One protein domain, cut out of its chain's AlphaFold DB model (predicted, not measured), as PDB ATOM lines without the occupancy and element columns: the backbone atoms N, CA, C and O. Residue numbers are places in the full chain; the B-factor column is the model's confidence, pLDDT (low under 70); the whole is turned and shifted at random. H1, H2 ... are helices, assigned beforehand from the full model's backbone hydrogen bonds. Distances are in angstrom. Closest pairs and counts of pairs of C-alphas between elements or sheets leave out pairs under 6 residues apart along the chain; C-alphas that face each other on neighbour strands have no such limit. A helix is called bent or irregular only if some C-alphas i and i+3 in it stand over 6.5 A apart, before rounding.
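AT A GLANCE: This is residues 27 to 206 of the 941 residues of an uncharacterized protein of Candidatus Poseidoniales archaeon (UniProt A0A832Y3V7). Two loosely joined lobes of helices make an elongated whole: in the first, the long helices H1 and H4 run side by side in opposite ways, with the short H2 and H3 at one end; in the second, H5, H7, H8 and H9 gather round the long helix H6. H7 folds back along H6 as a hairpin, H5 packs at a steep tilt on residues 133 to 141 of H6, H8 meets H6 with its residues 171 to 172 alone and runs away from it, and residues 193 to 206, of which 193 to 203 belong to H9, stick out free. The printed part has 180 residues with nine named helices, H1 to H9 in order along the chain, and no named strand, and the class is all helix. It is loose, with a radius of gyration of the C-alphas of 20.1 A, and spans 63 by 41 by 32 A.

IN THESE COORDINATES: Find C-alpha 31 at (38.415, -56.072, -36.969); from there H1 runs through residues 31 to 55, 36.2 A long. Next come H2, residues 57 to 67, and H3, residues 69 to 74. H4, residues 79 to 104, then runs 37.7 A from C-alpha 79 at (26.609, -17.532, -55.398). H5 takes residues 111 to 125, 22.1 A long, and H6 takes residues 131 to 156, 36.7 A long, with a kink of 30 degrees near residue 150. H6 is neither bent nor irregular, but only just: C-alphas 147 and 150 are 6.1 A apart. H7, residues 162 to 169, is irregular, with C-alphas 162 and 165 at 7.1 A. H8 follows with residues 171 to 182, and H9, residues 186 to 203, runs 26.5 A to C-alpha 203 at (61.197, -16.905, -60.804).

HOW THE PARTS SIT: Begin with H1, whose residues 34 to 45 alone touch H4 at a shallow tilt of 12 degrees, opposite ways; the closest C-alphas, those of Met 38 and Ile 100, are 6.7 A apart. H1 and H2 touch only at the corner, with the C-alphas of Leu 53 and Gly 59 closest at 3.9 A. H2 touches H4 about perpendicular, at 76 degrees, and you find the closest C-alphas at Met 62 and Val 82, 6.1 A apart. H3 touches H2 at a steep tilt of 66 degrees, closest at the C-alphas of Val 65 and Ala 72, 5.4 A. Between the lobes, H4 and H5 are near each other, with 7 pairs of C-alphas within 10 A. H1 and H6 are close but not clearly touching, with the C-alphas of Phe 50 and Ile 131 at 6.9 A. H6 is the hub, touching H5, H7, H8 and H9. Its closest C-alphas to H5 are Gly 137 and Ile 122, 4.9 A apart, at a steep tilt of 63 degrees. H6 and H7 form a helical hairpin at 6 degrees, closest at the C-alphas of Gly 156 and Tyr 164, 5.2 A. H8 touches H6 with residues 171 to 172 alone, the C-alphas of Val 141 and Pro 172 being closest at 5.5 A. H9 touches H6 with residues 187 to 191 alone, and the C-alphas of Gly 133 and Gly 188 are closest at 4.2 A. H5 and H8 touch at a shallow tilt of 22 degrees, the same way, closest at the C-alphas of Ala 121 and Leu 176, 6.1 A. Apart from the pairs that touch only at the corner or only at their ends, 8 pairs of helices touch, and 3 of these are at a shallow tilt: the helix packing is part aligned, part crossed. Every O i to N i+4 pair is within hydrogen-bond range in H2, H3 and H8; the counts are 18 of 21 in H1, 21 of 22 in H4 and in H6, 9 of 11 in H5, 13 of 14 in H9 and 0 of 4 in H7, where 3 of 5 O i to N i+3 pairs are within range.

THE WHOLE: The two C-alphas farthest apart, those of Gly 76 and Gly 160, are 65.7 A apart. The printed part has no cut and no long link. The mean pLDDT of the printed part is 79.1; look for values under 70 at residues 27 to 38, 40, 104 to 107, 109 to 110, 112 to 113, 160, 162 to 163 and 206.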
ATOM      1  N   ALA A  27      38.734 -62.904 -35.668       41.66
ATOM      2  CA  ALA A  27      38.500 -63.509 -36.981       41.66
ATOM      3  C   ALA A  27      37.039 -63.370 -37.452       41.66
ATOM      4  O   ALA A  27      36.795 -63.155 -38.635       41.66
ATOM      5  N   THR A  28      36.066 -63.430 -36.534       43.38
ATOM      6  CA  THR A  28      34.632 -63.320 -36.869       43.38
ATOM      7  C   THR A  28      34.120 -61.880 -36.966       43.38
ATOM      8  O   THR A  28      33.118 -61.640 -37.631       43.38
ATOM      9  N   THR A  29      34.789 -60.899 -36.347       47.94
ATOM     10  CA  THR A  29      34.326 -59.492 -36.340       47.94
ATOM     11  C   THR A  29      34.959 -58.600 -37.415       47.94
ATOM     12  O   THR A  29      34.676 -57.402 -37.453       47.94
ATOM     13  N   GLY A  30      35.825 -59.127 -38.294       51.81
ATOM     14  CA  GLY A  30      36.444 -58.350 -39.385       51.81
ATOM     15  C   GLY A  30      37.371 -57.210 -38.919       51.81
ATOM     16  O   GLY A  30      37.722 -56.317 -39.692       51.81
ATOM     17  N   TYR A  31      37.783 -57.211 -37.648       45.56
ATOM     18  CA  TYR A  31      38.415 -56.072 -36.969       45.56
ATOM     19  C   TYR A  31      39.764 -55.633 -37.583       45.56
ATOM     20  O   TYR A  31      40.102 -54.445 -37.562       45.56
ATOM     21  N   ALA A  32      40.526 -56.558 -38.179       47.28
ATOM     22  CA  ALA A  32      41.766 -56.252 -38.903       47.28
ATOM     23  C   ALA A  32      41.509 -55.693 -40.320       47.28
ATOM     24  O   ALA A  32      42.174 -54.740 -40.735       47.28
ATOM     25  N   TYR A  33      40.501 -56.221 -41.026       51.44
ATOM     26  CA  TYR A  33      40.091 -55.765 -42.360       51.44
ATOM     27  C   TYR A  33      39.600 -54.314 -42.329       51.44
ATOM     28  O   TYR A  33      40.074 -53.481 -43.107       51.44
ATOM     29  N   TYR A  34      38.752 -53.962 -41.356       55.62
ATOM     30  CA  TYR A  34      38.284 -52.585 -41.171       55.62
ATOM     31  C   TYR A  34      39.442 -51.609 -40.910       55.62
ATOM     32  O   TYR A  34      39.481 -50.526 -41.492       55.62
ATOM     33  N   LYS A  35      40.448 -51.986 -40.109       54.62
ATOM     34  CA  LYS A  35      41.608 -51.113 -39.841       54.62
ATOM     35  C   LYS A  35      42.488 -50.865 -41.073       54.62
ATOM     36  O   LYS A  35      43.096 -49.800 -41.151       54.62
ATOM     37  N   GLY A  36      42.527 -51.792 -42.034       57.34
ATOM     38  CA  GLY A  36      43.200 -51.606 -43.324       57.34
ATOM     39  C   GLY A  36      42.363 -50.810 -44.330       57.34
ATOM     40  O   GLY A  36      42.847 -49.826 -44.888       57.34
ATOM     41  N   ALA A  37      41.097 -51.197 -44.520       61.34
ATOM     42  CA  ALA A  37      40.160 -50.610 -45.482       61.34
ATOM     43  C   ALA A  37      39.802 -49.142 -45.176       61.34
ATOM     44  O   ALA A  37      39.664 -48.328 -46.094       61.34
ATOM     45  N   MET A  38      39.679 -48.768 -43.896       68.94
ATOM     46  CA  MET A  38      39.231 -47.420 -43.518       68.94
ATOM     47  C   MET A  38      40.205 -46.303 -43.911       68.94
ATOM     48  O   MET A  38      39.758 -45.358 -44.567       68.94
ATOM     49  N   PRO A  39      41.516 -46.362 -43.592       70.12
ATOM     50  CA  PRO A  39      42.470 -45.359 -44.059       70.12
ATOM     51  C   PRO A  39      42.405 -45.145 -45.572       70.12
ATOM     52  O   PRO A  39      42.459 -44.010 -46.035       70.12
ATOM     53  N   ILE A  40      42.222 -46.213 -46.343       68.69
ATOM     54  CA  ILE A  40      42.152 -46.165 -47.806       68.69
ATOM     55  C   ILE A  40      40.922 -45.390 -48.262       68.69
ATOM     56  O   ILE A  40      41.038 -44.473 -49.076       68.69
ATOM     57  N   LEU A  41      39.747 -45.726 -47.728       74.19
ATOM     58  CA  LEU A  41      38.503 -45.039 -48.067       74.19
ATOM     59  C   LEU A  41      38.599 -43.549 -47.700       74.19
ATOM     60  O   LEU A  41      38.239 -42.683 -48.497       74.19
ATOM     61  N   ILE A  42      39.203 -43.233 -46.550       78.25
ATOM     62  CA  ILE A  42      39.461 -41.854 -46.120       78.25
ATOM     63  C   ILE A  42      40.400 -41.135 -47.103       78.25
ATOM     64  O   ILE A  42      40.054 -40.068 -47.611       78.25
ATOM     65  N   PHE A  43      41.577 -41.691 -47.406       78.00
ATOM     66  CA  PHE A  43      42.557 -41.039 -48.280       78.00
ATOM     67  C   PHE A  43      42.061 -40.905 -49.722       78.00
ATOM     68  O   PHE A  43      42.323 -39.884 -50.358       78.00
ATOM     69  N   THR A  44      41.309 -41.882 -50.234       78.38
ATOM     70  CA  THR A  44      40.696 -41.810 -51.569       78.38
ATOM     71  C   THR A  44      39.604 -40.744 -51.626       78.38
ATOM     72  O   THR A  44      39.624 -39.916 -52.539       78.38
ATOM     73  N   ALA A  45      38.717 -40.669 -50.629       81.56
ATOM     74  CA  ALA A  45      37.713 -39.610 -50.531       81.56
ATOM     75  C   ALA A  45      38.360 -38.215 -50.443       81.56
ATOM     76  O   ALA A  45      37.971 -37.296 -51.171       81.56
ATOM     77  N   VAL A  46      39.402 -38.064 -49.618       82.31
ATOM     78  CA  VAL A  46      40.175 -36.818 -49.491       82.31
ATOM     79  C   VAL A  46      40.874 -36.457 -50.804       82.31
ATOM     80  O   VAL A  46      40.848 -35.295 -51.212       82.31
ATOM     81  N   ALA A  47      41.465 -37.428 -51.505       80.69
ATOM     82  CA  ALA A  47      42.124 -37.202 -52.789       80.69
ATOM     83  C   ALA A  47      41.128 -36.760 -53.873       80.69
ATOM     84  O   ALA A  47      41.384 -35.784 -54.584       80.69
ATOM     85  N   LEU A  48      39.970 -37.420 -53.968       82.12
ATOM     86  CA  LEU A  48      38.898 -37.041 -54.890       82.12
ATOM     87  C   LEU A  48      38.384 -35.630 -54.599       82.12
ATOM     88  O   LEU A  48      38.234 -34.827 -55.521       82.12
ATOM     89  N   LEU A  49      38.191 -35.291 -53.322       83.62
ATOM     90  CA  LEU A  49      37.802 -33.948 -52.907       83.62
ATOM     91  C   LEU A  49      38.864 -32.907 -53.276       83.62
ATOM     92  O   LEU A  49      38.540 -31.843 -53.807       83.62
ATOM     93  N   PHE A  50      40.138 -33.211 -53.034       83.81
ATOM     94  CA  PHE A  50      41.243 -32.326 -53.379       83.81
ATOM     95  C   PHE A  50      41.297 -32.057 -54.886       83.81
ATOM     96  O   PHE A  50      41.429 -30.903 -55.308       83.81
ATOM     97  N   ILE A  51      41.128 -33.090 -55.714       81.69
ATOM     98  CA  ILE A  51      41.045 -32.947 -57.173       81.69
ATOM     99  C   ILE A  51      39.822 -32.105 -57.554       81.69
ATOM    100  O   ILE A  51      39.946 -31.163 -58.345       81.69
ATOM    101  N   LEU A  52      38.661 -32.382 -56.956       84.62
ATOM    102  CA  LEU A  52      37.425 -31.649 -57.209       84.62
ATOM    103  C   LEU A  52      37.597 -30.151 -56.920       84.62
ATOM    104  O   LEU A  52      37.284 -29.321 -57.773       84.62
ATOM    105  N   LEU A  53      38.156 -29.782 -55.771       83.75
ATOM    106  CA  LEU A  53      38.280 -28.383 -55.351       83.75
ATOM    107  C   LEU A  53      39.418 -27.627 -56.064       83.75
ATOM    108  O   LEU A  53      39.312 -26.420 -56.315       83.75
ATOM    109  N   THR A  54      40.500 -28.312 -56.447       82.31
ATOM    110  CA  THR A  54      41.668 -27.651 -57.056       82.31
ATOM    111  C   THR A  54      41.640 -27.636 -58.582       82.31
ATOM    112  O   THR A  54      42.069 -26.645 -59.182       82.31
ATOM    113  N   LYS A  55      41.132 -28.693 -59.229       80.31
ATOM    114  CA  LYS A  55      41.222 -28.870 -60.688       80.31
ATOM    115  C   LYS A  55      39.931 -28.532 -61.431       80.31
ATOM    116  O   LYS A  55      39.994 -28.114 -62.590       80.31
ATOM    117  N   THR A  56      38.764 -28.643 -60.797       85.50
ATOM    118  CA  THR A  56      37.485 -28.454 -61.505       85.50
ATOM    119  C   THR A  56      37.043 -26.988 -61.586       85.50
ATOM    120  O   THR A  56      37.497 -26.115 -60.842       85.50
ATOM    121  N   ARG A  57      36.111 -26.702 -62.511       86.75
ATOM    122  CA  ARG A  57      35.442 -25.391 -62.617       86.75
ATOM    123  C   ARG A  57      34.616 -25.066 -61.369       86.75
ATOM    124  O   ARG A  57      34.561 -23.902 -60.985       86.75
ATOM    125  N   LEU A  58      34.005 -26.080 -60.752       87.25
ATOM    126  CA  LEU A  58      33.223 -25.923 -59.527       87.25
ATOM    127  C   LEU A  58      34.115 -25.407 -58.394       87.25
ATOM    128  O   LEU A  58      33.819 -24.366 -57.819       87.25
ATOM    129  N   GLY A  59      35.270 -26.040 -58.178       88.12
ATOM    130  CA  GLY A  59      36.229 -25.624 -57.154       88.12
ATOM    131  C   GLY A  59      36.788 -24.205 -57.343       88.12
ATOM    132  O   GLY A  59      37.017 -23.490 -56.369       88.12
ATOM    133  N   ARG A  60      36.960 -23.744 -58.593       88.06
ATOM    134  CA  ARG A  60      37.335 -22.341 -58.873       88.06
ATOM    135  C   ARG A  60      36.225 -21.354 -58.510       88.06
ATOM    136  O   ARG A  60      36.514 -20.320 -57.920       88.06
ATOM    137  N   ARG A  61      34.968 -21.681 -58.832       91.81
ATOM    138  CA  ARG A  61      33.804 -20.862 -58.450       91.81
ATOM    139  C   ARG A  61      33.630 -20.810 -56.932       91.81
ATOM    140  O   ARG A  61      33.353 -19.741 -56.412       91.81
ATOM    141  N   MET A  62      33.842 -21.929 -56.236       90.69
ATOM    142  CA  MET A  62      33.787 -21.996 -54.769       90.69
ATOM    143  C   MET A  62      34.807 -21.065 -54.110       90.69
ATOM    144  O   MET A  62      34.430 -20.322 -53.216       90.69
ATOM    145  N   ARG A  63      36.059 -21.044 -54.586       87.94
ATOM    146  CA  ARG A  63      37.082 -20.119 -54.068       87.94
ATOM    147  C   ARG A  63      36.754 -18.652 -54.351       87.94
ATOM    148  O   ARG A  63      36.815 -17.851 -53.437       87.94
ATOM    149  N   ALA A  64      36.301 -18.325 -55.563       88.81
ATOM    150  CA  ALA A  64      35.889 -16.955 -55.886       88.81
ATOM    151  C   ALA A  64      34.736 -16.456 -54.993       88.81
ATOM    152  O   ALA A  64      34.758 -15.320 -54.535       88.81
ATOM    153  N   VAL A  65      33.745 -17.316 -54.727       91.12
ATOM    154  CA  VAL A  65      32.626 -17.002 -53.825       91.12
ATOM    155  C   VAL A  65      33.081 -16.901 -52.366       91.12
ATOM    156  O   VAL A  65      32.541 -16.079 -51.634       91.12
ATOM    157  N   ALA A  66      34.051 -17.720 -51.948       86.50
ATOM    158  CA  ALA A  66      34.624 -17.663 -50.605       86.50
ATOM    159  C   ALA A  66      35.451 -16.385 -50.371       86.50
ATOM    160  O   ALA A  66      35.424 -15.861 -49.263       86.50
ATOM    161  N   ASP A  67      36.139 -15.881 -51.400       85.44
ATOM    162  CA  ASP A  67      36.933 -14.651 -51.316       85.44
ATOM    163  C   ASP A  67      36.037 -13.406 -51.265       85.44
ATOM    164  O   ASP A  67      36.183 -12.563 -50.382       85.44
ATOM    165  N   ASN A  68      35.107 -13.272 -52.219       89.00
ATOM    166  CA  ASN A  68      34.147 -12.173 -52.237       89.00
ATOM    167  C   ASN A  68      32.864 -12.587 -52.987       89.00
ATOM    168  O   ASN A  68      32.857 -12.621 -54.225       89.00
ATOM    169  N   PRO A  69      31.763 -12.893 -52.271       91.19
ATOM    170  CA  PRO A  69      30.524 -13.336 -52.901       91.19
ATOM    171  C   PRO A  69      29.913 -12.254 -53.801       91.19
ATOM    172  O   PRO A  69      29.390 -12.586 -54.865       91.19
ATOM    173  N   ASP A  70      30.034 -10.975 -53.441       91.12
ATOM    174  CA  ASP A  70      29.469  -9.867 -54.217       91.12
ATOM    175  C   ASP A  70      30.222  -9.667 -55.542       91.12
ATOM    176  O   ASP A  70      29.607  -9.544 -56.604       91.12
ATOM    177  N   LEU A  71      31.558  -9.736 -55.511       92.06
ATOM    178  CA  LEU A  71      32.405  -9.679 -56.709       92.06
ATOM    179  C   LEU A  71      32.219 -10.921 -57.600       92.06
ATOM    180  O   LEU A  71      32.241 -10.848 -58.836       92.06
ATOM    181  N   ALA A  72      32.025 -12.089 -56.986       91.62
ATOM    182  CA  ALA A  72      31.706 -13.316 -57.703       91.62
ATOM    183  C   ALA A  72      30.348 -13.198 -58.416       91.62
ATOM    184  O   ALA A  72      30.239 -13.561 -59.593       91.62
ATOM    185  N   ALA A  73      29.339 -12.635 -57.742       93.06
ATOM    186  CA  ALA A  73      28.024 -12.377 -58.317       93.06
ATOM    187  C   ALA A  73      28.094 -11.384 -59.486       93.06
ATOM    188  O   ALA A  73      27.530 -11.660 -60.548       93.06
ATOM    189  N   SER A  74      28.849 -10.284 -59.352       93.25
ATOM    190  CA  SER A  74      29.049  -9.322 -60.449       93.25
ATOM    191  C   SER A  74      29.791  -9.931 -61.643       93.25
ATOM    192  O   SER A  74      29.603  -9.497 -62.777       93.25
ATOM    193  N   SER A  75      30.591 -10.976 -61.408       91.56
ATOM    194  CA  SER A  75      31.289 -11.757 -62.440       91.56
ATOM    195  C   SER A  75      30.421 -12.861 -63.074       91.56
ATOM    196  O   SER A  75      30.927 -13.693 -63.830       91.56
ATOM    197  N   GLY A  76      29.119 -12.909 -62.766       91.25
ATOM    198  CA  GLY A  76      28.168 -13.877 -63.324       91.25
ATOM    199  C   GLY A  76      28.192 -15.260 -62.660       91.25
ATOM    200  O   GLY A  76      27.650 -16.221 -63.214       91.25
ATOM    201  N   ILE A  77      28.818 -15.400 -61.488       92.94
ATOM    202  CA  ILE A  77      28.805 -16.643 -60.710       92.94
ATOM    203  C   ILE A  77      27.540 -16.671 -59.848       92.94
ATOM    204  O   ILE A  77      27.300 -15.776 -59.046       92.94
ATOM    205  N   ASN A  78      26.730 -17.727 -59.979       91.81
ATOM    206  CA  ASN A  78      25.575 -17.929 -59.105       91.81
ATOM    207  C   ASN A  78      26.041 -18.345 -57.695       91.81
ATOM    208  O   ASN A  78      26.282 -19.529 -57.451       91.81
ATOM    209  N   VAL A  79      26.169 -17.364 -56.796       91.56
ATOM    210  CA  VAL A  79      26.609 -17.532 -55.398       91.56
ATOM    211  C   VAL A  79      25.740 -18.540 -54.651       91.56
ATOM    212  O   VAL A  79      26.273 -19.476 -54.061       91.56
ATOM    213  N   GLU A  80      24.414 -18.405 -54.739       89.06
ATOM    214  CA  GLU A  80      23.466 -19.303 -54.068       89.06
ATOM    215  C   GLU A  80      23.653 -20.751 -54.537       89.06
ATOM    216  O   GLU A  80      23.735 -21.676 -53.730       89.06
ATOM    217  N   GLY A  81      23.797 -20.958 -55.852       84.50
ATOM    218  CA  GLY A  81      24.049 -22.280 -56.422       84.50
ATOM    219  C   GLY A  81      25.362 -22.892 -55.928       84.50
ATOM    220  O   GLY A  81      25.404 -24.072 -55.580       84.50
ATOM    221  N   VAL A  82      26.428 -22.089 -55.850       89.94
ATOM    222  CA  VAL A  82      27.732 -22.530 -55.337       89.94
ATOM    223  C   VAL A  82      27.640 -22.897 -53.853       89.94
ATOM    224  O   VAL A  82      28.087 -23.982 -53.478       89.94
ATOM    225  N   GLN A  83      27.002 -22.064 -53.027       89.38
ATOM    226  CA  GLN A  83      26.790 -22.339 -51.602       89.38
ATOM    227  C   GLN A  83      25.979 -23.625 -51.380       89.38
ATOM    228  O   GLN A  83      26.377 -24.464 -50.575       89.38
ATOM    229  N   MET A  84      24.909 -23.846 -52.154       83.75
ATOM    230  CA  MET A  84      24.106 -25.075 -52.085       83.75
ATOM    231  C   MET A  84      24.910 -26.323 -52.467       83.75
ATOM    232  O   MET A  84      24.848 -27.334 -51.770       83.75
ATOM    233  N   THR A  85      25.705 -26.264 -53.543       84.44
ATOM    234  CA  THR A  85      26.574 -27.395 -53.923       84.44
ATOM    235  C   THR A  85      27.666 -27.665 -52.892       84.44
ATOM    236  O   THR A  85      27.985 -28.823 -52.637       84.44
ATOM    237  N   SER A  86      28.200 -26.612 -52.264       87.44
ATOM    238  CA  SER A  86      29.164 -26.730 -51.170       87.44
ATOM    239  C   SER A  86      28.544 -27.431 -49.966       87.44
ATOM    240  O   SER A  86      29.142 -28.355 -49.421       87.44
ATOM    241  N   ALA A  87      27.333 -27.023 -49.576       86.94
ATOM    242  CA  ALA A  87      26.601 -27.629 -48.470       86.94
ATOM    243  C   ALA A  87      26.291 -29.107 -48.742       86.94
ATOM    244  O   ALA A  87      26.530 -29.946 -47.879       86.94
ATOM    245  N   PHE A  88      25.841 -29.441 -49.956       84.88
ATOM    246  CA  PHE A  88      25.593 -30.825 -50.368       84.88
ATOM    247  C   PHE A  88      26.864 -31.685 -50.312       84.88
ATOM    248  O   PHE A  88      26.856 -32.756 -49.708       84.88
ATOM    249  N   LEU A  89      27.970 -31.207 -50.896       86.38
ATOM    250  CA  LEU A  89      29.239 -31.937 -50.902       86.38
ATOM    251  C   LEU A  89      29.780 -32.129 -49.479       86.38
ATOM    252  O   LEU A  89      30.223 -33.221 -49.131       86.38
ATOM    253  N   SER A  90      29.702 -31.088 -48.645       87.31
ATOM    254  CA  SER A  90      30.115 -31.154 -47.244       87.31
ATOM    255  C   SER A  90      29.256 -32.129 -46.443       87.31
ATOM    256  O   SER A  90      29.809 -32.920 -45.689       87.31
ATOM    257  N   ALA A  91      27.930 -32.107 -46.608       86.31
ATOM    258  CA  ALA A  91      27.031 -33.034 -45.924       86.31
ATOM    259  C   ALA A  91      27.293 -34.489 -46.343       86.31
ATOM    260  O   ALA A  91      27.356 -35.364 -45.483       86.31
ATOM    261  N   GLY A  92      27.521 -34.738 -47.637       83.62
ATOM    262  CA  GLY A  92      27.870 -36.067 -48.148       83.62
ATOM    263  C   GLY A  92      29.187 -36.601 -47.578       83.62
ATOM    264  O   GLY A  92      29.252 -37.750 -47.147       83.62
ATOM    265  N   LEU A  93      30.223 -35.758 -47.504       84.50
ATOM    266  CA  LEU A  93      31.508 -36.122 -46.894       84.50
ATOM    267  C   LEU A  93      31.392 -36.368 -45.387       84.50
ATOM    268  O   LEU A  93      31.962 -37.333 -44.887       84.50
ATOM    269  N   SER A  94      30.639 -35.532 -44.669       85.25
ATOM    270  CA  SER A  94      30.375 -35.737 -43.242       85.25
ATOM    271  C   SER A  94      29.600 -37.033 -42.991       85.25
ATOM    272  O   SER A  94      29.931 -37.763 -42.060       85.25
ATOM    273  N   GLY A  95      28.617 -37.357 -43.838       82.50
ATOM    274  CA  GLY A  95      27.883 -38.623 -43.780       82.50
ATOM    275  C   GLY A  95      28.786 -39.834 -44.022       82.50
ATOM    276  O   GLY A  95      28.732 -40.799 -43.264       82.50
ATOM    277  N   MET A  96      29.684 -39.752 -45.008       81.25
ATOM    278  CA  MET A  96      30.700 -40.779 -45.258       81.25
ATOM    279  C   MET A  96      31.647 -40.943 -44.062       81.25
ATOM    280  O   MET A  96      31.903 -42.065 -43.634       81.25
ATOM    281  N   GLY A  97      32.115 -39.838 -43.471       79.75
ATOM    282  CA  GLY A  97      32.923 -39.859 -42.249       79.75
ATOM    283  C   GLY A  97      32.191 -40.498 -41.064       79.75
ATOM    284  O   GLY A  97      32.787 -41.285 -40.333       79.75
ATOM    285  N   GLY A  98      30.893 -40.222 -40.909       79.12
ATOM    286  CA  GLY A  98      30.036 -40.854 -39.903       79.12
ATOM    287  C   GLY A  98      29.873 -42.361 -40.114       79.12
ATOM    288  O   GLY A  98      30.005 -43.116 -39.156       79.12
ATOM    289  N   ALA A  99      29.662 -42.805 -41.358       76.19
ATOM    290  CA  ALA A  99      29.575 -44.226 -41.705       76.19
ATOM    291  C   ALA A  99      30.888 -44.968 -41.403       76.19
ATOM    292  O   ALA A  99      30.872 -46.019 -40.766       76.19
ATOM    293  N   ILE A 100      32.027 -44.376 -41.782       75.88
ATOM    294  CA  ILE A 100      33.367 -44.888 -41.454       75.88
ATOM    295  C   ILE A 100      33.547 -45.011 -39.941       75.88
ATOM    296  O   ILE A 100      33.986 -46.043 -39.439       75.88
ATOM    297  N   PHE A 101      33.183 -43.965 -39.204       75.94
ATOM    298  CA  PHE A 101      33.331 -43.933 -37.757       75.94
ATOM    299  C   PHE A 101      32.453 -44.984 -37.057       75.94
ATOM    300  O   PHE A 101      32.936 -45.674 -36.157       75.94
ATOM    301  N   ALA A 102      31.204 -45.160 -37.503       73.56
ATOM    302  CA  ALA A 102      30.257 -46.130 -36.948       73.56
ATOM    303  C   ALA A 102      30.708 -47.594 -37.107       73.56
ATOM    304  O   ALA A 102      30.340 -48.428 -36.287       73.56
ATOM    305  N   MET A 103      31.540 -47.901 -38.109       70.31
ATOM    306  CA  MET A 103      32.144 -49.233 -38.261       70.31
ATOM    307  C   MET A 103      33.261 -49.508 -37.241       70.31
ATOM    308  O   MET A 103      33.601 -50.661 -36.998       70.31
ATOM    309  N   THR A 104      33.856 -48.468 -36.645       66.56
ATOM    310  CA  THR A 104      35.011 -48.616 -35.735       66.56
ATOM    311  C   THR A 104      34.642 -48.606 -34.258       66.56
ATOM    312  O   THR A 104      35.330 -49.221 -33.444       66.56
ATOM    313  N   LEU A 105      33.580 -47.886 -33.896       66.94
ATOM    314  CA  LEU A 105      33.165 -47.673 -32.517       66.94
ATOM    315  C   LEU A 105      31.648 -47.742 -32.420       66.94
ATOM    316  O   LEU A 105      30.930 -47.300 -33.316       66.94
ATOM    317  N   ARG A 106      31.161 -48.230 -31.277       64.94
ATOM    318  CA  ARG A 106      29.731 -48.222 -30.976       64.94
ATOM    319  C   ARG A 106      29.221 -46.783 -30.986       64.94
ATOM    320  O   ARG A 106      29.636 -45.961 -30.170       64.94
ATOM    321  N   PHE A 107      28.321 -46.491 -31.916       67.38
ATOM    322  CA  PHE A 107      27.730 -45.169 -32.044       67.38
ATOM    323  C   PHE A 107      26.636 -44.995 -30.985       67.38
ATOM    324  O   PHE A 107      25.689 -45.775 -30.930       67.38
ATOM    325  N   THR A 108      26.764 -43.980 -30.132       70.44
ATOM    326  CA  THR A 108      25.697 -43.544 -29.219       70.44
ATOM    327  C   THR A 108      25.258 -42.138 -29.624       70.44
ATOM    328  O   THR A 108      26.039 -41.421 -30.243       70.44
ATOM    329  N   PRO A 109      24.051 -41.670 -29.269       67.31
ATOM    330  CA  PRO A 109      23.609 -40.317 -29.623       67.31
ATOM    331  C   PRO A 109      24.564 -39.192 -29.174       67.31
ATOM    332  O   PRO A 109      24.537 -38.089 -29.715       67.31
ATOM    333  N   GLU A 110      25.431 -39.461 -28.194       66.19
ATOM    334  CA  GLU A 110      26.412 -38.507 -27.677       66.19
ATOM    335  C   GLU A 110      27.728 -38.474 -28.480       66.19
ATOM    336  O   GLU A 110      28.438 -37.467 -28.419       66.19
ATOM    337  N   THR A 111      28.053 -39.513 -29.265       73.19
ATOM    338  CA  THR A 111      29.331 -39.600 -30.008       73.19
ATOM    339  C   THR A 111      29.488 -38.485 -31.038       73.19
ATOM    340  O   THR A 111      30.588 -37.978 -31.239       73.19
ATOM    341  N   ALA A 112      28.396 -38.033 -31.659       69.69
ATOM    342  CA  ALA A 112      28.443 -36.922 -32.608       69.69
ATOM    343  C   ALA A 112      28.977 -35.630 -31.957       69.69
ATOM    344  O   ALA A 112      29.752 -34.890 -32.567       69.69
ATOM    345  N   PHE A 113      28.619 -35.375 -30.694       69.38
ATOM    346  CA  PHE A 113      29.054 -34.181 -29.969       69.38
ATOM    347  C   PHE A 113      30.512 -34.268 -29.510       69.38
ATOM    348  O   PHE A 113      31.190 -33.242 -29.457       69.38
ATOM    349  N   THR A 114      31.017 -35.470 -29.216       72.31
ATOM    350  CA  THR A 114      32.422 -35.660 -28.822       72.31
ATOM    351  C   THR A 114      33.388 -35.511 -29.999       72.31
ATOM    352  O   THR A 114      34.543 -35.144 -29.787       72.31
ATOM    353  N   LEU A 115      32.923 -35.724 -31.237       76.44
ATOM    354  CA  LEU A 115      33.703 -35.532 -32.469       76.44
ATOM    355  C   LEU A 115      33.669 -34.102 -33.017       76.44
ATOM    356  O   LEU A 115      34.606 -33.674 -33.695       76.44
ATOM    357  N   LEU A 116      32.604 -33.358 -32.718       76.88
ATOM    358  CA  LEU A 116      32.399 -32.003 -33.224       76.88
ATOM    359  C   LEU A 116      33.511 -31.045 -32.767       76.88
ATOM    360  O   LEU A 116      34.009 -30.250 -33.562       76.88
ATOM    361  N   LEU A 117      33.950 -31.149 -31.511       74.12
ATOM    362  CA  LEU A 117      34.978 -30.265 -30.954       74.12
ATOM    363  C   LEU A 117      36.397 -30.538 -31.503       74.12
ATOM    364  O   LEU A 117      37.038 -29.581 -31.948       74.12
ATOM    365  N   PRO A 118      36.897 -31.790 -31.580       78.25
ATOM    366  CA  PRO A 118      38.177 -32.074 -32.232       78.25
ATOM    367  C   PRO A 118      38.199 -31.688 -33.716       78.25
ATOM    368  O   PRO A 118      39.236 -31.254 -34.215       78.25
ATOM    369  N   ALA A 119      37.067 -31.788 -34.421       81.75
ATOM    370  CA  ALA A 119      36.975 -31.364 -35.817       81.75
ATOM    371  C   ALA A 119      37.253 -29.857 -35.989       81.75
ATOM    372  O   ALA A 119      37.957 -29.468 -36.922       81.75
ATOM    373  N   PHE A 120      36.791 -29.009 -35.062       76.75
ATOM    374  CA  PHE A 120      37.133 -27.581 -35.071       76.75
ATOM    375  C   PHE A 120      38.629 -27.338 -34.865       76.75
ATOM    376  O   PHE A 120      39.208 -26.506 -35.564       76.75
ATOM    377  N   ALA A 121      39.272 -28.088 -33.963       78.44
ATOM    378  CA  ALA A 121      40.716 -27.992 -33.759       78.44
ATOM    379  C   ALA A 121      41.493 -28.321 -35.045       78.44
ATOM    380  O   ALA A 121      42.415 -27.599 -35.415       78.44
ATOM    381  N   ILE A 122      41.070 -29.360 -35.770       86.44
ATOM    382  CA  ILE A 122      41.664 -29.762 -37.051       86.44
ATOM    383  C   ILE A 122      41.542 -28.651 -38.101       86.44
ATOM    384  O   ILE A 122      42.531 -28.307 -38.750       86.44
ATOM    385  N   ILE A 123      40.344 -28.079 -38.262       82.00
ATOM    386  CA  ILE A 123      40.079 -27.025 -39.254       82.00
ATOM    387  C   ILE A 123      40.915 -25.779 -38.961       82.00
ATOM    388  O   ILE A 123      41.476 -25.169 -39.869       82.00
ATOM    389  N   VAL A 124      41.017 -25.412 -37.687       78.12
ATOM    390  CA  VAL A 124      41.750 -24.223 -37.262       78.12
ATOM    391  C   VAL A 124      43.247 -24.399 -37.415       78.12
ATOM    392  O   VAL A 124      43.899 -23.540 -38.008       78.12
ATOM    393  N   LEU A 125      43.780 -25.525 -36.942       83.50
ATOM    394  CA  LEU A 125      45.187 -25.860 -37.105       83.50
ATOM    395  C   LEU A 125      45.581 -25.889 -38.588       83.50
ATOM    396  O   LEU A 125      46.647 -25.401 -38.972       83.50
ATOM    397  N   GLY A 126      44.688 -26.430 -39.416       83.44
ATOM    398  CA  GLY A 126      44.842 -26.511 -40.857       83.44
ATOM    399  C   GLY A 126      44.600 -25.216 -41.628       83.44
ATOM    400  O   GLY A 126      44.839 -25.219 -42.830       83.44
ATOM    401  N   THR A 127      44.193 -24.127 -40.969       82.81
ATOM    402  CA  THR A 127      43.730 -22.872 -41.584       82.81
ATOM    403  C   THR A 127      42.423 -23.038 -42.378       82.81
ATOM    404  O   THR A 127      42.289 -23.897 -43.256       82.81
ATOM    405  N   ILE A 128      41.448 -22.159 -42.119       77.25
ATOM    406  CA  ILE A 128      40.162 -22.149 -42.833       77.25
ATOM    407  C   ILE A 128      40.423 -21.928 -44.331       77.25
ATOM    408  O   ILE A 128      41.050 -20.951 -44.725       77.25
ATOM    409  N   GLY A 129      39.947 -22.852 -45.169       76.19
ATOM    410  CA  GLY A 129      40.105 -22.789 -46.627       76.19
ATOM    411  C   GLY A 129      41.331 -23.518 -47.196       76.19
ATOM    412  O   GLY A 129      41.426 -23.654 -48.418       76.19
ATOM    413  N   SER A 130      42.234 -24.057 -46.364       81.00
ATOM    414  CA  SER A 130      43.402 -24.823 -46.829       81.00
ATOM    415  C   SER A 130      43.204 -26.334 -46.678       81.00
ATOM    416  O   SER A 130      43.386 -26.905 -45.609       81.00
ATOM    417  N   ILE A 131      42.879 -27.025 -47.778       81.38
ATOM    418  CA  ILE A 131      42.719 -28.495 -47.775       81.38
ATOM    419  C   ILE A 131      44.006 -29.214 -47.323       81.38
ATOM    420  O   ILE A 131      43.911 -30.080 -46.454       81.38
ATOM    421  N   PRO A 132      45.212 -28.883 -47.844       81.31
ATOM    422  CA  PRO A 132      46.444 -29.529 -47.386       81.31
ATOM    423  C   PRO A 132      46.713 -29.271 -45.905       81.31
ATOM    424  O   PRO A 132      47.153 -30.175 -45.198       81.31
ATOM    425  N   GLY A 133      46.416 -28.057 -45.431       85.94
ATOM    426  CA  GLY A 133      46.550 -27.716 -44.025       85.94
ATOM    427  C   GLY A 133      45.617 -28.551 -43.150       85.94
ATOM    428  O   GLY A 133      46.074 -29.096 -42.153       85.94
ATOM    429  N   VAL A 134      44.353 -28.742 -43.544       85.88
ATOM    430  CA  VAL A 134      43.386 -29.594 -42.821       85.88
ATOM    431  C   VAL A 134      43.844 -31.055 -42.748       85.88
ATOM    432  O   VAL A 134      43.694 -31.678 -41.701       85.88
ATOM    433  N   ILE A 135      44.451 -31.598 -43.810       84.75
ATOM    434  CA  ILE A 135      45.012 -32.964 -43.812       84.75
ATOM    435  C   ILE A 135      46.176 -33.079 -42.822       84.75
ATOM    436  O   ILE A 135      46.248 -34.020 -42.038       84.75
ATOM    437  N   VAL A 136      47.097 -32.113 -42.831       85.62
ATOM    438  CA  VAL A 136      48.211 -32.094 -41.872       85.62
ATOM    439  C   VAL A 136      47.685 -31.896 -40.449       85.62
ATOM    440  O   VAL A 136      48.129 -32.578 -39.529       85.62
ATOM    441  N   GLY A 137      46.699 -31.018 -40.269       86.75
ATOM    442  CA  GLY A 137      46.051 -30.759 -38.990       86.75
ATOM    443  C   GLY A 137      45.363 -31.998 -38.418       86.75
ATOM    444  O   GLY A 137      45.522 -32.277 -37.231       86.75
ATOM    445  N   SER A 138      44.667 -32.785 -39.247       87.12
ATOM    446  CA  SER A 138      44.014 -34.026 -38.812       87.12
ATOM    447  C   SER A 138      45.024 -35.098 -38.417       87.12
ATOM    448  O   SER A 138      44.832 -35.758 -37.397       87.12
ATOM    449  N   LEU A 139      46.130 -35.219 -39.157       85.88
ATOM    450  CA  LEU A 139      47.224 -36.128 -38.817       85.88
ATOM    451  C   LEU A 139      47.910 -35.730 -37.508       85.88
ATOM    452  O   LEU A 139      48.134 -36.593 -36.668       85.88
ATOM    453  N   ILE A 140      48.200 -34.441 -37.302       86.19
ATOM    454  CA  ILE A 140      48.804 -33.950 -36.055       86.19
ATOM    455  C   ILE A 140      47.865 -34.203 -34.878       86.19
ATOM    456  O   ILE A 140      48.289 -34.777 -33.881       86.19
ATOM    457  N   VAL A 141      46.591 -33.816 -34.985       86.12
ATOM    458  CA  VAL A 141      45.608 -34.008 -33.909       86.12
ATOM    459  C   VAL A 141      45.407 -35.493 -33.602       86.12
ATOM    460  O   VAL A 141      45.407 -35.881 -32.432       86.12
ATOM    461  N   GLY A 142      45.291 -36.333 -34.634       85.12
ATOM    462  CA  GLY A 142      45.186 -37.783 -34.483       85.12
ATOM    463  C   GLY A 142      46.423 -38.392 -33.822       85.12
ATOM    464  O   GLY A 142      46.293 -39.181 -32.889       85.12
ATOM    465  N   PHE A 143      47.620 -37.974 -34.241       85.44
ATOM    466  CA  PHE A 143      48.893 -38.423 -33.679       85.44
ATOM    467  C   PHE A 143      49.075 -37.987 -32.224       85.44
ATOM    468  O   PHE A 143      49.429 -38.807 -31.381       85.44
ATOM    469  N   VAL A 144      48.778 -36.724 -31.906       86.25
ATOM    470  CA  VAL A 144      48.803 -36.196 -30.536       86.25
ATOM    471  C   VAL A 144      47.867 -37.005 -29.649       86.25
ATOM    472  O   VAL A 144      48.278 -37.436 -28.575       86.25
ATOM    473  N   ARG A 145      46.639 -37.278 -30.106       83.25
ATOM    474  CA  ARG A 145      45.685 -38.095 -29.352       83.25
ATOM    475  C   ARG A 145      46.211 -39.521 -29.142       83.25
ATOM    476  O   ARG A 145      46.235 -39.988 -28.005       83.25
ATOM    477  N   ALA A 146      46.695 -40.169 -30.202       82.44
ATOM    478  CA  ALA A 146      47.215 -41.535 -30.157       82.44
ATOM    479  C   ALA A 146      48.442 -41.682 -29.243       82.44
ATOM    480  O   ALA A 146      48.518 -42.644 -28.487       82.44
ATOM    481  N   LEU A 147      49.374 -40.723 -29.268       85.50
ATOM    482  CA  LEU A 147      50.542 -40.717 -28.382       85.50
ATOM    483  C   LEU A 147      50.200 -40.330 -26.944       85.50
ATOM    484  O   LEU A 147      50.815 -40.843 -26.010       85.50
ATOM    485  N   SER A 148      49.254 -39.408 -26.752       85.12
ATOM    486  CA  SER A 148      48.955 -38.892 -25.418       85.12
ATOM    487  C   SER A 148      48.406 -39.962 -24.485       85.12
ATOM    488  O   SER A 148      48.783 -39.979 -23.319       85.12
ATOM    489  N   SER A 149      47.576 -40.880 -24.988       80.94
ATOM    490  CA  SER A 149      46.943 -41.903 -24.155       80.94
ATOM    491  C   SER A 149      47.969 -42.840 -23.481       80.94
ATOM    492  O   SER A 149      48.003 -42.861 -22.247       80.94
ATOM    493  N   PRO A 150      48.895 -43.516 -24.201       81.94
ATOM    494  CA  PRO A 150      49.935 -44.336 -23.571       81.94
ATOM    495  C   PRO A 150      50.835 -43.560 -22.601       81.94
ATOM    496  O   PRO A 150      51.166 -44.063 -21.527       81.94
ATOM    497  N   ILE A 151      51.214 -42.324 -22.952       83.06
ATOM    498  CA  ILE A 151      52.074 -41.477 -22.111       83.06
ATOM    499  C   ILE A 151      51.357 -41.111 -20.806       83.06
ATOM    500  O   ILE A 151      51.934 -41.232 -19.726       83.06
ATOM    501  N   LEU A 152      50.090 -40.700 -20.885       82.75
ATOM    502  CA  LEU A 152      49.287 -40.333 -19.719       82.75
ATOM    503  C   LEU A 152      48.997 -41.532 -18.816       82.75
ATOM    504  O   LEU A 152      49.030 -41.375 -17.597       82.75
ATOM    505  N   ILE A 153      48.776 -42.724 -19.382       78.06
ATOM    506  CA  ILE A 153      48.685 -43.977 -18.612       78.06
ATOM    507  C   ILE A 153      49.996 -44.216 -17.852       78.06
ATOM    508  O   ILE A 153      49.978 -44.446 -16.640       78.06
ATOM    509  N   GLY A 154      51.132 -44.108 -18.551       79.75
ATOM    510  CA  GLY A 154      52.461 -44.322 -17.979       79.75
ATOM    511  C   GLY A 154      52.820 -43.346 -16.854       79.75
ATOM    512  O   GLY A 154      53.459 -43.749 -15.888       79.75
ATOM    513  N   ILE A 155      52.384 -42.084 -16.943       80.12
ATOM    514  CA  ILE A 155      52.606 -41.057 -15.905       80.12
ATOM    515  C   ILE A 155      51.583 -41.169 -14.764       80.12
ATOM    516  O   ILE A 155      51.920 -40.950 -13.600       80.12
ATOM    517  N   GLY A 156      50.325 -41.486 -15.081       75.44
ATOM    518  CA  GLY A 156      49.226 -41.507 -14.116       75.44
ATOM    519  C   GLY A 156      49.329 -42.652 -13.109       75.44
ATOM    520  O   GLY A 156      49.096 -42.442 -11.917       75.44
ATOM    521  N   TYR A 157      49.724 -43.846 -13.563       73.94
ATOM    522  CA  TYR A 157      49.767 -45.044 -12.717       73.94
ATOM    523  C   TYR A 157      50.754 -44.926 -11.532       73.94
ATOM    524  O   TYR A 157      50.331 -45.173 -10.400       73.94
ATOM    525  N   PRO A 158      52.007 -44.449 -11.708       78.94
ATOM    526  CA  PRO A 158      52.941 -44.230 -10.596       78.94
ATOM    527  C   PRO A 158      52.490 -43.174  -9.577       78.94
ATOM    528  O   PRO A 158      52.892 -43.227  -8.419       78.94
ATOM    529  N   LEU A 159      51.664 -42.209  -9.994       74.62
ATOM    530  CA  LEU A 159      51.163 -41.127  -9.138       74.62
ATOM    531  C   LEU A 159      49.871 -41.500  -8.387       74.62
ATOM    532  O   LEU A 159      49.285 -40.639  -7.731       74.62
ATOM    533  N   GLY A 160      49.385 -42.742  -8.518       68.81
ATOM    534  CA  GLY A 160      48.089 -43.162  -7.969       68.81
ATOM    535  C   GLY A 160      46.892 -42.490  -8.654       68.81
ATOM    536  O   GLY A 160      45.804 -42.420  -8.086       68.81
ATOM    537  N   ARG A 161      47.077 -41.961  -9.871       72.25
ATOM    538  CA  ARG A 161      46.069 -41.213 -10.635       72.25
ATOM    539  C   ARG A 161      45.553 -42.063 -11.797       72.25
ATOM    540  O   ARG A 161      45.917 -41.840 -12.946       72.25
ATOM    541  N   SER A 162      44.670 -43.021 -11.525       65.31
ATOM    542  CA  SER A 162      44.080 -43.884 -12.568       65.31
ATOM    543  C   SER A 162      43.272 -43.110 -13.622       65.31
ATOM    544  O   SER A 162      43.252 -43.493 -14.787       65.31
ATOM    545  N   ASN A 163      42.668 -41.978 -13.242       68.06
ATOM    546  CA  ASN A 163      41.859 -41.141 -14.138       68.06
ATOM    547  C   ASN A 163      42.680 -40.138 -14.975       68.06
ATOM    548  O   ASN A 163      42.088 -39.321 -15.679       68.06
ATOM    549  N   TYR A 164      44.019 -40.168 -14.924       73.38
ATOM    550  CA  TYR A 164      44.866 -39.252 -15.711       73.38
ATOM    551  C   TYR A 164      44.728 -39.467 -17.227       73.38
ATOM    552  O   TYR A 164      44.969 -38.557 -18.016       73.38
ATOM    553  N   THR A 165      44.263 -40.649 -17.633       73.50
ATOM    554  CA  THR A 165      43.949 -41.004 -19.022       73.50
ATOM    555  C   THR A 165      42.847 -40.140 -19.625       73.50
ATOM    556  O   THR A 165      42.865 -39.901 -20.827       73.50
ATOM    557  N   ALA A 166      41.940 -39.597 -18.803       73.44
ATOM    558  CA  ALA A 166      40.881 -38.705 -19.263       73.44
ATOM    559  C   ALA A 166      41.431 -37.413 -19.896       73.44
ATOM    560  O   ALA A 166      40.738 -36.787 -20.693       73.44
ATOM    561  N   LEU A 167      42.674 -37.022 -19.577       79.56
ATOM    562  CA  LEU A 167      43.340 -35.866 -20.182       79.56
ATOM    563  C   LEU A 167      43.725 -36.094 -21.658       79.56
ATOM    564  O   LEU A 167      44.090 -35.127 -22.326       79.56
ATOM    565  N   ASP A 168      43.606 -37.313 -22.208       79.06
ATOM    566  CA  ASP A 168      43.855 -37.584 -23.635       79.06
ATOM    567  C   ASP A 168      42.975 -36.703 -24.542       79.06
ATOM    568  O   ASP A 168      43.426 -36.160 -25.552       79.06
ATOM    569  N   GLY A 169      41.728 -36.477 -24.124       77.25
ATOM    570  CA  GLY A 169      40.750 -35.664 -24.826       77.25
ATOM    571  C   GLY A 169      41.104 -34.182 -24.835       77.25
ATOM    572  O   GLY A 169      40.618 -33.461 -25.700       77.25
ATOM    573  N   VAL A 170      41.967 -33.732 -23.920       81.44
ATOM    574  CA  VAL A 170      42.390 -32.333 -23.767       81.44
ATOM    575  C   VAL A 170      43.569 -31.982 -24.663       81.44
ATOM    576  O   VAL A 170      43.692 -30.837 -25.103       81.44
ATOM    577  N   MET A 171      44.427 -32.959 -24.961       84.50
ATOM    578  CA  MET A 171      45.689 -32.713 -25.657       84.50
ATOM    579  C   MET A 171      45.511 -32.022 -27.013       84.50
ATOM    580  O   MET A 171      46.189 -31.018 -27.231       84.50
ATOM    581  N   PRO A 172      44.565 -32.422 -27.890       82.81
ATOM    582  CA  PRO A 172      44.317 -31.699 -29.135       82.81
ATOM    583  C   PRO A 172      44.063 -30.199 -28.949       82.81
ATOM    584  O   PRO A 172      44.556 -29.394 -29.733       82.81
ATOM    585  N   TYR A 173      43.332 -29.813 -27.900       84.19
ATOM    586  CA  TYR A 173      42.982 -28.418 -27.635       84.19
ATOM    587  C   TYR A 173      44.151 -27.622 -27.055       84.19
ATOM    588  O   TYR A 173      44.343 -26.468 -27.426       84.19
ATOM    589  N   ILE A 174      44.961 -28.229 -26.181       84.81
ATOM    590  CA  ILE A 174      46.183 -27.584 -25.678       84.81
ATOM    591  C   ILE A 174      47.145 -27.324 -26.838       84.81
ATOM    592  O   ILE A 174      47.643 -26.209 -26.984       84.81
ATOM    593  N   PHE A 175      47.368 -28.327 -27.691       81.25
ATOM    594  CA  PHE A 175      48.216 -28.182 -28.873       81.25
ATOM    595  C   PHE A 175      47.660 -27.146 -29.850       81.25
ATOM    596  O   PHE A 175      48.422 -26.331 -30.362       81.25
ATOM    597  N   LEU A 176      46.344 -27.126 -30.063       82.06
ATOM    598  CA  LEU A 176      45.682 -26.101 -30.863       82.06
ATOM    599  C   LEU A 176      45.994 -24.694 -30.345       82.06
ATOM    600  O   LEU A 176      46.474 -23.855 -31.104       82.06
ATOM    601  N   ILE A 177      45.740 -24.439 -29.057       81.06
ATOM    602  CA  ILE A 177      45.955 -23.124 -28.443       81.06
ATOM    603  C   ILE A 177      47.436 -22.744 -28.518       81.06
ATOM    604  O   ILE A 177      47.755 -21.633 -28.933       81.06
ATOM    605  N   ALA A 178      48.342 -23.671 -28.195       82.38
ATOM    606  CA  ALA A 178      49.781 -23.439 -28.276       82.38
ATOM    607  C   ALA A 178      50.225 -23.071 -29.701       82.38
ATOM    608  O   ALA A 178      50.990 -22.125 -29.886       82.38
ATOM    609  N   ILE A 179      49.715 -23.773 -30.718       78.56
ATOM    610  CA  ILE A 179      50.063 -23.496 -32.114       78.56
ATOM    611  C   ILE A 179      49.487 -22.159 -32.563       78.56
ATOM    612  O   ILE A 179      50.214 -21.403 -33.193       78.56
ATOM    613  N   LEU A 180      48.251 -21.812 -32.200       76.06
ATOM    614  CA  LEU A 180      47.673 -20.504 -32.533       76.06
ATOM    615  C   LEU A 180      48.388 -19.341 -31.843       76.06
ATOM    616  O   LEU A 180      48.479 -18.256 -32.411       76.06
ATOM    617  N   MET A 181      48.931 -19.554 -30.642       77.56
ATOM    618  CA  MET A 181      49.743 -18.538 -29.966       77.56
ATOM    619  C   MET A 181      51.058 -18.253 -30.703       77.56
ATOM    620  O   MET A 181      51.546 -17.125 -30.658       77.56
ATOM    621  N   ILE A 182      51.626 -19.255 -31.380       81.69
ATOM    622  CA  ILE A 182      52.868 -19.117 -32.155       81.69
ATOM    623  C   ILE A 182      52.564 -18.674 -33.598       81.69
ATOM    624  O   ILE A 182      53.250 -17.815 -34.148       81.69
ATOM    625  N   MET A 183      51.535 -19.260 -34.208       79.38
ATOM    626  CA  MET A 183      51.116 -19.108 -35.601       79.38
ATOM    627  C   MET A 183      49.598 -18.840 -35.660       79.38
ATOM    628  O   MET A 183      48.816 -19.773 -35.864       79.38
ATOM    629  N   PRO A 184      49.162 -17.576 -35.502       72.56
ATOM    630  CA  PRO A 184      47.745 -17.218 -35.365       72.56
ATOM    631  C   PRO A 184      46.893 -17.518 -36.606       72.56
ATOM    632  O   PRO A 184      45.692 -17.740 -36.494       72.56
ATOM    633  N   GLU A 185      47.503 -17.566 -37.789       75.69
ATOM    634  CA  GLU A 185      46.818 -17.882 -39.050       75.69
ATOM    635  C   GLU A 185      46.786 -19.399 -39.347       75.69
ATOM    636  O   GLU A 185      46.202 -19.831 -40.342       75.69
ATOM    637  N   GLY A 186      47.368 -20.230 -38.473       76.25
ATOM    638  CA  GLY A 186      47.476 -21.682 -38.637       76.25
ATOM    639  C   GLY A 186      48.624 -22.124 -39.555       76.25
ATOM    640  O   GLY A 186      49.347 -21.318 -40.141       76.25
ATOM    641  N   ILE A 187      48.815 -23.442 -39.675       79.12
ATOM    642  CA  ILE A 187      49.931 -24.034 -40.440       79.12
ATOM    643  C   ILE A 187      49.709 -23.892 -41.955       79.12
ATOM    644  O   ILE A 187      50.667 -23.792 -42.726       79.12
ATOM    645  N   GLY A 188      48.448 -23.873 -42.395       79.69
ATOM    646  CA  GLY A 188      48.089 -23.783 -43.808       79.69
ATOM    647  C   GLY A 188      48.520 -22.464 -44.451       79.69
ATOM    648  O   GLY A 188      49.054 -22.482 -45.559       79.69
ATOM    649  N   ASP A 189      48.345 -21.342 -43.751       79.44
ATOM    650  CA  ASP A 189      48.779 -20.026 -44.240       79.44
ATOM    651  C   ASP A 189      50.308 -19.928 -44.342       79.44
ATOM    652  O   ASP A 189      50.850 -19.524 -45.374       79.44
ATOM    653  N   ALA A 190      51.024 -20.412 -43.319       78.12
ATOM    654  CA  ALA A 190      52.486 -20.468 -43.331       78.12
ATOM    655  C   ALA A 190      53.018 -21.281 -44.526       78.12
ATOM    656  O   ALA A 190      53.999 -20.888 -45.167       78.12
ATOM    657  N   TYR A 191      52.347 -22.386 -44.866       80.88
ATOM    658  CA  TYR A 191      52.675 -23.183 -46.046       80.88
ATOM    659  C   TYR A 191      52.457 -22.412 -47.357       80.88
ATOM    660  O   TYR A 191      53.318 -22.470 -48.239       80.88
ATOM    661  N   GLU A 192      51.349 -21.677 -47.503       81.12
ATOM    662  CA  GLU A 192      51.098 -20.866 -48.702       81.12
ATOM    663  C   GLU A 192      52.093 -19.706 -48.829       81.12
ATOM    664  O   GLU A 192      52.681 -19.542 -49.899       81.12
ATOM    665  N   LYS A 193      52.394 -18.972 -47.749       83.94
ATOM    666  CA  LYS A 193      53.435 -17.924 -47.753       83.94
ATOM    667  C   LYS A 193      54.790 -18.473 -48.185       83.94
ATOM    668  O   LYS A 193      55.408 -17.960 -49.118       83.94
ATOM    669  N   TRP A 194      55.219 -19.579 -47.581       84.38
ATOM    670  CA  TRP A 194      56.467 -20.242 -47.951       84.38
ATOM    671  C   TRP A 194      56.478 -20.718 -49.409       84.38
ATOM    672  O   TRP A 194      57.493 -20.604 -50.104       84.38
ATOM    673  N   LYS A 195      55.353 -21.245 -49.899       81.88
ATOM    674  CA  LYS A 195      55.200 -21.682 -51.288       81.88
ATOM    675  C   LYS A 195      55.301 -20.499 -52.250       81.88
ATOM    676  O   LYS A 195      56.006 -20.620 -53.251       81.88
ATOM    677  N   VAL A 196      54.660 -19.370 -51.948       84.31
ATOM    678  CA  VAL A 196      54.755 -18.130 -52.733       84.31
ATOM    679  C   VAL A 196      56.189 -17.608 -52.749       84.31
ATOM    680  O   VAL A 196      56.730 -17.370 -53.826       84.31
ATOM    681  N   ASP A 197      56.854 -17.522 -51.596       86.12
ATOM    682  CA  ASP A 197      58.243 -17.058 -51.505       86.12
ATOM    683  C   ASP A 197      59.216 -17.951 -52.273       86.12
ATOM    684  O   ASP A 197      60.115 -17.468 -52.966       86.12
ATOM    685  N   ARG A 198      59.024 -19.268 -52.191       84.31
ATOM    686  CA  ARG A 198      59.797 -20.234 -52.970       84.31
ATOM    687  C   ARG A 198      59.590 -20.032 -54.468       84.31
ATOM    688  O   ARG A 198      60.556 -20.118 -55.222       84.31
ATOM    689  N   LEU A 199      58.348 -19.829 -54.909       79.69
ATOM    690  CA  LEU A 199      58.039 -19.596 -56.320       79.69
ATOM    691  C   LEU A 199      58.631 -18.268 -56.802       79.69
ATOM    692  O   LEU A 199      59.202 -18.246 -57.887       79.69
ATOM    693  N   ARG A 200      58.583 -17.214 -55.980       83.62
ATOM    694  CA  ARG A 200      59.233 -15.925 -56.250       83.62
ATOM    695  C   ARG A 200      60.744 -16.082 -56.429       83.62
ATOM    696  O   ARG A 200      61.256 -15.739 -57.486       83.62
ATOM    697  N   LYS A 201      61.431 -16.720 -55.474       81.12
ATOM    698  CA  LYS A 201      62.878 -17.000 -55.571       81.12
ATOM    699  C   LYS A 201      63.244 -17.854 -56.788       81.12
ATOM    700  O   LYS A 201      64.312 -17.691 -57.358       81.12
ATOM    701  N   ARG A 202      62.369 -18.783 -57.194       71.81
ATOM    702  CA  ARG A 202      62.557 -19.587 -58.415       71.81
ATOM    703  C   ARG A 202      62.301 -18.803 -59.701       71.81
ATOM    704  O   ARG A 202      62.864 -19.171 -60.724       71.81
ATOM    705  N   ALA A 203      61.437 -17.791 -59.670       73.81
ATOM    706  CA  ALA A 203      61.197 -16.905 -60.804       73.81
ATOM    707  C   ALA A 203      62.350 -15.910 -61.008       73.81
ATOM    708  O   ALA A 203      62.601 -15.520 -62.138       73.81
ATOM    709  N   GLU A 204      63.063 -15.549 -59.937       76.56
ATOM    710  CA  GLU A 204      64.284 -14.724 -59.977       76.56
ATOM    711  C   GLU A 204      65.512 -15.475 -60.539       76.56
ATOM    712  O   GLU A 204      66.510 -14.855 -60.893       76.56
ATOM    713  N   ASP A 205      65.461 -16.808 -60.629       70.19
ATOM    714  CA  ASP A 205      66.545 -17.637 -61.161       70.19
ATOM    715  C   ASP A 205      66.429 -17.760 -62.698       70.19
ATOM    716  O   ASP A 205      65.707 -18.620 -63.216       70.19
ATOM    717  N   ASP A 206      67.152 -16.908 -63.435       61.59
ATOM    718  CA  ASP A 206      67.165 -16.812 -64.913       61.59
ATOM    719  C   ASP A 206      67.842 -18.001 -65.638       61.59
ATOM    720  O   ASP A 206      67.992 -18.010 -66.864       61.59
TER     721      ASP A 206